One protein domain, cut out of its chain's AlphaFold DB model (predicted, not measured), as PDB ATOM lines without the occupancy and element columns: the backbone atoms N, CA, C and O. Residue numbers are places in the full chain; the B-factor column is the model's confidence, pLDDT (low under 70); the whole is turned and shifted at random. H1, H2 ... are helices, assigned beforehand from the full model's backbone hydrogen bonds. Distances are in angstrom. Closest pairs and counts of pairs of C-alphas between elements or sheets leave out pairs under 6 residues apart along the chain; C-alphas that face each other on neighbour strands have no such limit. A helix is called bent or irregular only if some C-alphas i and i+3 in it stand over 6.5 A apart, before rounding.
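Overview. This is residues 6 to 52 of the 204 residues of an uncharacterized protein of Fibrobacter sp. UWH4 (UniProt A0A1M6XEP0). One long helix, H2, makes the length of this hook-shaped domain, and a short helix, H1, lies over part of its first half, joined to it by a loop at one end. Residues 39 to 52, of which 39 to 50 belong to H2, stick out at the other end as a free arm. The printed part has 47 residues with two named helices, H1 then H2, and no named strand; the class is all helix. It is only just loose, close to extended, with a radius of gyration of the C-alphas of 13.8 A, and the outline is a rod spanning 45 by 16 by 12 A.

Along the chain. H1 runs from Glu 6, with its C-alpha at (6.721, 33.795, -23.617), to Glu 13, 11.3 A from first to last C-alpha. H2 runs from His 23, C-alpha at (-3.306, 45.128, -11.360), to Val 50, C-alpha at (26.776, 20.748, -16.603), 39.1 A. H2 is neither bent nor irregular, but only just: C-alphas 34 and 37 are 6.4 A apart.

Arrangement. H1 and H2 only just touch, with 3 pairs of C-alphas within 8 A. The closest C-alphas are those of Trp 8 and Arg 30, 7.0 A apart, and H2 touches H1 with residues 26 to 33 alone. The two form a helical hairpin, running opposite ways at a tilt of 38 degrees, only just steep. In H1 every O i to N i+4 pair is within hydrogen-bond range; in H2, 22 of 24 are.

Size, cuts and confidence. The C-alphas farthest apart are those of Glu 18 and Ser 52, 44.7 A. Residues 39 to 52, of which 39 to 50 belong to H2, stand free; the body without them spans 26 by 18 by 10 A. The link from H1 to H2, of 9 residues, is short, and the printed part has no cut. The mean pLDDT of the printed part is 76.6, with residue 6 and residues 48 to 51 under 70.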
ATOM      1  N   GLU A   6       7.707  34.836 -23.287       65.56
ATOM      2  CA  GLU A   6       6.721  33.795 -23.617       65.56
ATOM      3  C   GLU A   6       5.990  33.291 -22.363       65.56
ATOM      4  O   GLU A   6       4.761  33.337 -22.323       65.56
ATOM      5  N   LEU A   7       6.723  32.990 -21.284       71.62
ATOM      6  CA  LEU A   7       6.163  32.420 -20.049       71.62
ATOM      7  C   LEU A   7       5.115  33.325 -19.367       71.62
ATOM      8  O   LEU A   7       4.089  32.858 -18.879       71.62
ATOM      9  N   TRP A   8       5.332  34.647 -19.359       74.62
ATOM     10  CA  TRP A   8       4.363  35.589 -18.782       74.62
ATOM     11  C   TRP A   8       3.050  35.635 -19.569       74.62
ATOM     12  O   TRP A   8       1.979  35.742 -18.971       74.62
ATOM     13  N   ASN A   9       3.117  35.557 -20.900       77.12
ATOM     14  CA  ASN A   9       1.920  35.596 -21.735       77.12
ATOM     15  C   ASN A   9       1.081  34.327 -21.547       77.12
ATOM     16  O   ASN A   9      -0.138  34.425 -21.443       77.12
ATOM     17  N   GLU A  10       1.723  33.168 -21.414       78.25
ATOM     18  CA  GLU A  10       1.042  31.899 -21.136       78.25
ATOM     19  C   GLU A  10       0.388  31.891 -19.749       78.25
ATOM     20  O   GLU A  10      -0.792  31.572 -19.614       78.25
ATOM     21  N   ILE A  11       1.112  32.325 -18.713       75.62
ATOM     22  CA  ILE A  11       0.580  32.375 -17.344       75.62
ATOM     23  C   ILE A  11      -0.564  33.385 -17.229       75.62
ATOM     24  O   ILE A  11      -1.533  33.137 -16.512       75.62
ATOM     25  N   ARG A  12      -0.499  34.506 -17.958       75.56
ATOM     26  CA  ARG A  12      -1.571  35.508 -17.989       75.56
ATOM     27  C   ARG A  12      -2.877  34.942 -18.549       75.56
ATOM     28  O   ARG A  12      -3.938  35.306 -18.050       75.56
ATOM     29  N   GLU A  13      -2.812  34.057 -19.541       81.50
ATOM     30  CA  GLU A  13      -4.007  33.410 -20.095       81.50
ATOM     31  C   GLU A  13      -4.651  32.422 -19.112       81.50
ATOM     32  O   GLU A  13      -5.873  32.263 -19.126       81.50
ATOM     33  N   LEU A  14      -3.857  31.833 -18.211       81.25
ATOM     34  CA  LEU A  14      -4.309  30.905 -17.163       81.25
ATOM     35  C   LEU A  14      -4.940  31.603 -15.945       81.25
ATOM     36  O   LEU A  14      -5.531  30.937 -15.091       81.25
ATOM     37  N   VAL A  15      -4.835  32.932 -15.838       82.50
ATOM     38  CA  VAL A  15      -5.514  33.700 -14.786       82.50
ATOM     39  C   VAL A  15      -7.021  33.690 -15.050       82.50
ATOM     40  O   VAL A  15      -7.474  34.053 -16.139       82.50
ATOM     41  N   LEU A  16      -7.794  33.304 -14.027       80.75
ATOM     42  CA  LEU A  16      -9.260  33.328 -14.044       80.75
ATOM     43  C   LEU A  16      -9.777  34.687 -14.545       80.75
ATOM     44  O   LEU A  16      -9.267  35.730 -14.129       80.75
ATOM     45  N   GLU A  17     -10.798  34.676 -15.411       77.00
ATOM     46  CA  GLU A  17     -11.319  35.884 -16.078       77.00
ATOM     47  C   GLU A  17     -11.623  37.027 -15.102       77.00
ATOM     48  O   GLU A  17     -11.285  38.179 -15.369       77.00
ATOM     49  N   GLU A  18     -12.161  36.689 -13.932       78.69
ATOM     50  CA  GLU A  18     -12.537  37.609 -12.852       78.69
ATOM     51  C   GLU A  18     -11.368  38.455 -12.318       78.69
ATOM     52  O   GLU A  18     -11.576  39.527 -11.751       78.69
ATOM     53  N   TYR A  19     -10.127  38.002 -12.516       77.25
ATOM     54  CA  TYR A  19      -8.923  38.661 -12.020       77.25
ATOM     55  C   TYR A  19      -8.001  39.194 -13.125       77.25
ATOM     56  O   TYR A  19      -6.944  39.751 -12.813       77.25
ATOM     57  N   ARG A  20      -8.390  39.098 -14.404       75.50
ATOM     58  CA  ARG A  20      -7.566  39.542 -15.549       75.50
ATOM     59  C   ARG A  20      -7.275  41.045 -15.579       75.50
ATOM     60  O   ARG A  20      -6.313  41.454 -16.224       75.50
ATOM     61  N   GLU A  21      -8.056  41.860 -14.871       78.94
ATOM     62  CA  GLU A  21      -7.823  43.309 -14.744       78.94
ATOM     63  C   GLU A  21      -7.264  43.727 -13.372       78.94
ATOM     64  O   GLU A  21      -6.982  44.907 -13.130       78.94
ATOM     65  N   SER A  22      -7.054  42.772 -12.459       84.25
ATOM     66  CA  SER A  22      -6.512  43.061 -11.132       84.25
ATOM     67  C   SER A  22      -5.016  43.359 -11.213       84.25
ATOM     68  O   SER A  22      -4.170  42.464 -11.218       84.25
ATOM     69  N   HIS A  23      -4.683  44.649 -11.238       80.12
ATOM     70  CA  HIS A  23      -3.306  45.128 -11.360       80.12
ATOM     71  C   HIS A  23      -2.414  44.654 -10.203       80.12
ATOM     72  O   HIS A  23      -1.253  44.310 -10.419       80.12
ATOM     73  N   ASN A  24      -2.962  44.578  -8.987       82.62
ATOM     74  CA  ASN A  24      -2.213  44.131  -7.812       82.62
ATOM     75  C   ASN A  24      -1.906  42.631  -7.872       82.62
ATOM     76  O   ASN A  24      -0.778  42.228  -7.593       82.62
ATOM     77  N   LEU A  25      -2.880  41.804  -8.267       80.00
ATOM     78  CA  LEU A  25      -2.671  40.360  -8.374       80.00
ATOM     79  C   LEU A  25      -1.704  40.036  -9.515       80.00
ATOM     80  O   LEU A  25      -0.753  39.285  -9.314       80.00
ATOM     81  N   LEU A  26      -1.899  40.647 -10.686       81.50
ATOM     82  CA  LEU A  26      -1.001  40.467 -11.825       81.50
ATOM     83  C   LEU A  26       0.416  40.949 -11.515       81.50
ATOM     84  O   LEU A  26       1.369  40.302 -11.931       81.50
ATOM     85  N   GLY A  27       0.570  42.034 -10.751       79.50
ATOM     86  CA  GLY A  27       1.875  42.501 -10.284       79.50
ATOM     87  C   GLY A  27       2.586  41.478  -9.397       79.50
ATOM     88  O   GLY A  27       3.768  41.216  -9.600       79.50
ATOM     89  N   ILE A  28       1.864  40.850  -8.462       81.62
ATOM     90  CA  ILE A  28       2.413  39.800  -7.589       81.62
ATOM     91  C   ILE A  28       2.779  38.554  -8.401       81.62
ATOM     92  O   ILE A  28       3.896  38.059  -8.275       81.62
ATOM     93  N   ILE A  29       1.879  38.070  -9.262       81.62
ATOM     94  CA  ILE A  29       2.136  36.887 -10.098       81.62
ATOM     95  C   ILE A  29       3.340  37.147 -11.001       81.62
ATOM     96  O   ILE A  29       4.248  36.324 -11.066       81.62
ATOM     97  N   ARG A  30       3.402  38.317 -11.640       81.94
ATOM     98  CA  ARG A  30       4.532  38.700 -12.485       81.94
ATOM     99  C   ARG A  30       5.839  38.724 -11.705       81.94
ATOM    100  O   ARG A  30       6.827  38.172 -12.173       81.94
ATOM    101  N   ALA A  31       5.837  39.310 -10.509       81.12
ATOM    102  CA  ALA A  31       7.019  39.353  -9.660       81.12
ATOM    103  C   ALA A  31       7.484  37.948  -9.245       81.12
ATOM    104  O   ALA A  31       8.685  37.704  -9.222       81.12
ATOM    105  N   VAL A  32       6.569  37.020  -8.957       80.19
ATOM    106  CA  VAL A  32       6.909  35.627  -8.617       80.19
ATOM    107  C   VAL A  32       7.461  34.872  -9.829       80.19
ATOM    108  O   VAL A  32       8.453  34.154  -9.711       80.19
ATOM    109  N   VAL A  33       6.861  35.052 -11.004       78.81
ATOM    110  CA  VAL A  33       7.317  34.398 -12.240       78.81
ATOM    111  C   VAL A  33       8.702  34.906 -12.638       78.81
ATOM    112  O   VAL A  33       9.620  34.108 -12.814       78.81
ATOM    113  N   GLU A  34       8.880  36.228 -12.708       77.94
ATOM    114  CA  GLU A  34      10.141  36.838 -13.137       77.94
ATOM    115  C   GLU A  34      11.270  36.636 -12.108       77.94
ATOM    116  O   GLU A  34      12.415  36.450 -12.512       77.94
ATOM    117  N   ASN A  35      10.979  36.638 -10.796       77.00
ATOM    118  CA  ASN A  35      12.023  36.595  -9.757       77.00
ATOM    119  C   ASN A  35      12.200  35.251  -9.042       77.00
ATOM    120  O   ASN A  35      13.176  35.098  -8.314       77.00
ATOM    121  N   CYS A  36      11.293  34.285  -9.183       73.12
ATOM    122  CA  CYS A  36      11.438  32.988  -8.511       73.12
ATOM    123  C   CYS A  36      11.469  31.836  -9.507       73.12
ATOM    124  O   CYS A  36      12.395  31.030  -9.470       73.12
ATOM    125  N   VAL A  37      10.495  31.769 -10.415       74.81
ATOM    126  CA  VAL A  37      10.382  30.644 -11.356       74.81
ATOM    127  C   VAL A  37      11.519  30.673 -12.377       74.81
ATOM    128  O   VAL A  37      12.174  29.655 -12.583       74.81
ATOM    129  N   GLN A  38      11.835  31.849 -12.926       72.25
ATOM    130  CA  GLN A  38      12.896  31.978 -13.927       72.25
ATOM    131  C   GLN A  38      14.280  31.597 -13.385       72.25
ATOM    132  O   GLN A  38      15.043  30.925 -14.067       72.25
ATOM    133  N   TYR A  39      14.611  31.983 -12.148       77.56
ATOM    134  CA  TYR A  39      15.892  31.605 -11.539       77.56
ATOM    135  C   TYR A  39      16.015  30.092 -11.355       77.56
ATOM    136  O   TYR A  39      17.107  29.545 -11.498       77.56
ATOM    137  N   ILE A  40      14.905  29.419 -11.044       77.56
ATOM    138  CA  ILE A  40      14.867  27.961 -10.919       77.56
ATOM    139  C   ILE A  40      15.030  27.307 -12.294       77.56
ATOM    140  O   ILE A  40      15.812  26.369 -12.411       77.56
ATOM    141  N   GLU A  41      14.355  27.805 -13.333       77.12
ATOM    142  CA  GLU A  41      14.530  27.303 -14.703       77.12
ATOM    143  C   GLU A  41      15.954  27.514 -15.219       77.12
ATOM    144  O   GLU A  41      16.565  26.576 -15.720       77.12
ATOM    145  N   ASP A  42      16.523  28.705 -15.044       76.75
ATOM    146  CA  ASP A  42      17.890  29.006 -15.474       76.75
ATOM    147  C   ASP A  42      18.909  28.116 -14.736       76.75
ATOM    148  O   ASP A  42      19.872  27.625 -15.336       76.75
ATOM    149  N   ALA A  43      18.682  27.853 -13.443       77.50
ATOM    150  CA  ALA A  43      19.486  26.916 -12.665       77.50
ATOM    151  C   ALA A  43      19.307  25.467 -13.140       77.50
ATOM    152  O   ALA A  43      20.295  24.740 -13.234       77.50
ATOM    153  N   ALA A  44      18.086  25.048 -13.481       74.75
ATOM    154  CA  ALA A  44      17.799  23.716 -14.009       74.75
ATOM    155  C   ALA A  44      18.450  23.496 -15.384       74.75
ATOM    156  O   ALA A  44      19.082  22.466 -15.606       74.75
ATOM    157  N   VAL A  45      18.378  24.487 -16.277       73.06
ATOM    158  CA  VAL A  45      19.041  24.459 -17.590       73.06
ATOM    159  C   VAL A  45      20.559  24.437 -17.426       73.06
ATOM    160  O   VAL A  45      21.243  23.671 -18.104       73.06
ATOM    161  N   SER A  46      21.098  25.226 -16.493       70.19
ATOM    162  CA  SER A  46      22.532  25.210 -16.189       70.19
ATOM    163  C   SER A  46      22.974  23.850 -15.642       70.19
ATOM    164  O   SER A  46      23.967  23.301 -16.109       70.19
ATOM    165  N   LEU A  47      22.209  23.257 -14.719       71.69
ATOM    166  CA  LEU A  47      22.445  21.901 -14.213       71.69
ATOM    167  C   LEU A  47      22.407  20.859 -15.333       71.69
ATOM    168  O   LEU A  47      23.256  19.973 -15.367       71.69
ATOM    169  N   GLN A  48      21.467  20.977 -16.269       69.50
ATOM    170  CA  GLN A  48      21.366  20.075 -17.412       69.50
ATOM    171  C   GLN A  48      22.571  20.206 -18.355       69.50
ATOM    172  O   GLN A  48      23.089  19.197 -18.831       69.50
ATOM    173  N   GLY A  49      23.052  21.431 -18.590       64.31
ATOM    174  CA  GLY A  49      24.267  21.673 -19.368       64.31
ATOM    175  C   GLY A  49      25.505  21.072 -18.703       64.31
ATOM    176  O   GLY A  49      26.285  20.389 -19.355       64.31
ATOM    177  N   VAL A  50      25.645  21.255 -17.392       66.62
ATOM    178  CA  VAL A  50      26.776  20.748 -16.603       66.62
ATOM    179  C   VAL A  50      26.740  19.221 -16.430       66.62
ATOM    180  O   VAL A  50      27.786  18.587 -16.320       66.62
ATOM    181  N   ALA A  51      25.552  18.615 -16.452       66.19
ATOM    182  CA  ALA A  51      25.377  17.165 -16.420       66.19
ATOM    183  C   ALA A  51      25.672  16.477 -17.768       66.19
ATOM    184  O   ALA A  51      25.727  15.249 -17.823       66.19
ATOM    185  N   SER A  52      25.864  17.235 -18.855       75.31
ATOM    186  CA  SER A  52      26.282  16.685 -20.147       75.31
ATOM    187  C   SER A  52      27.804  16.579 -20.226       75.31
ATOM    188  O   SER A  52      28.505  17.574 -20.050       75.31
TER     189      SER A  52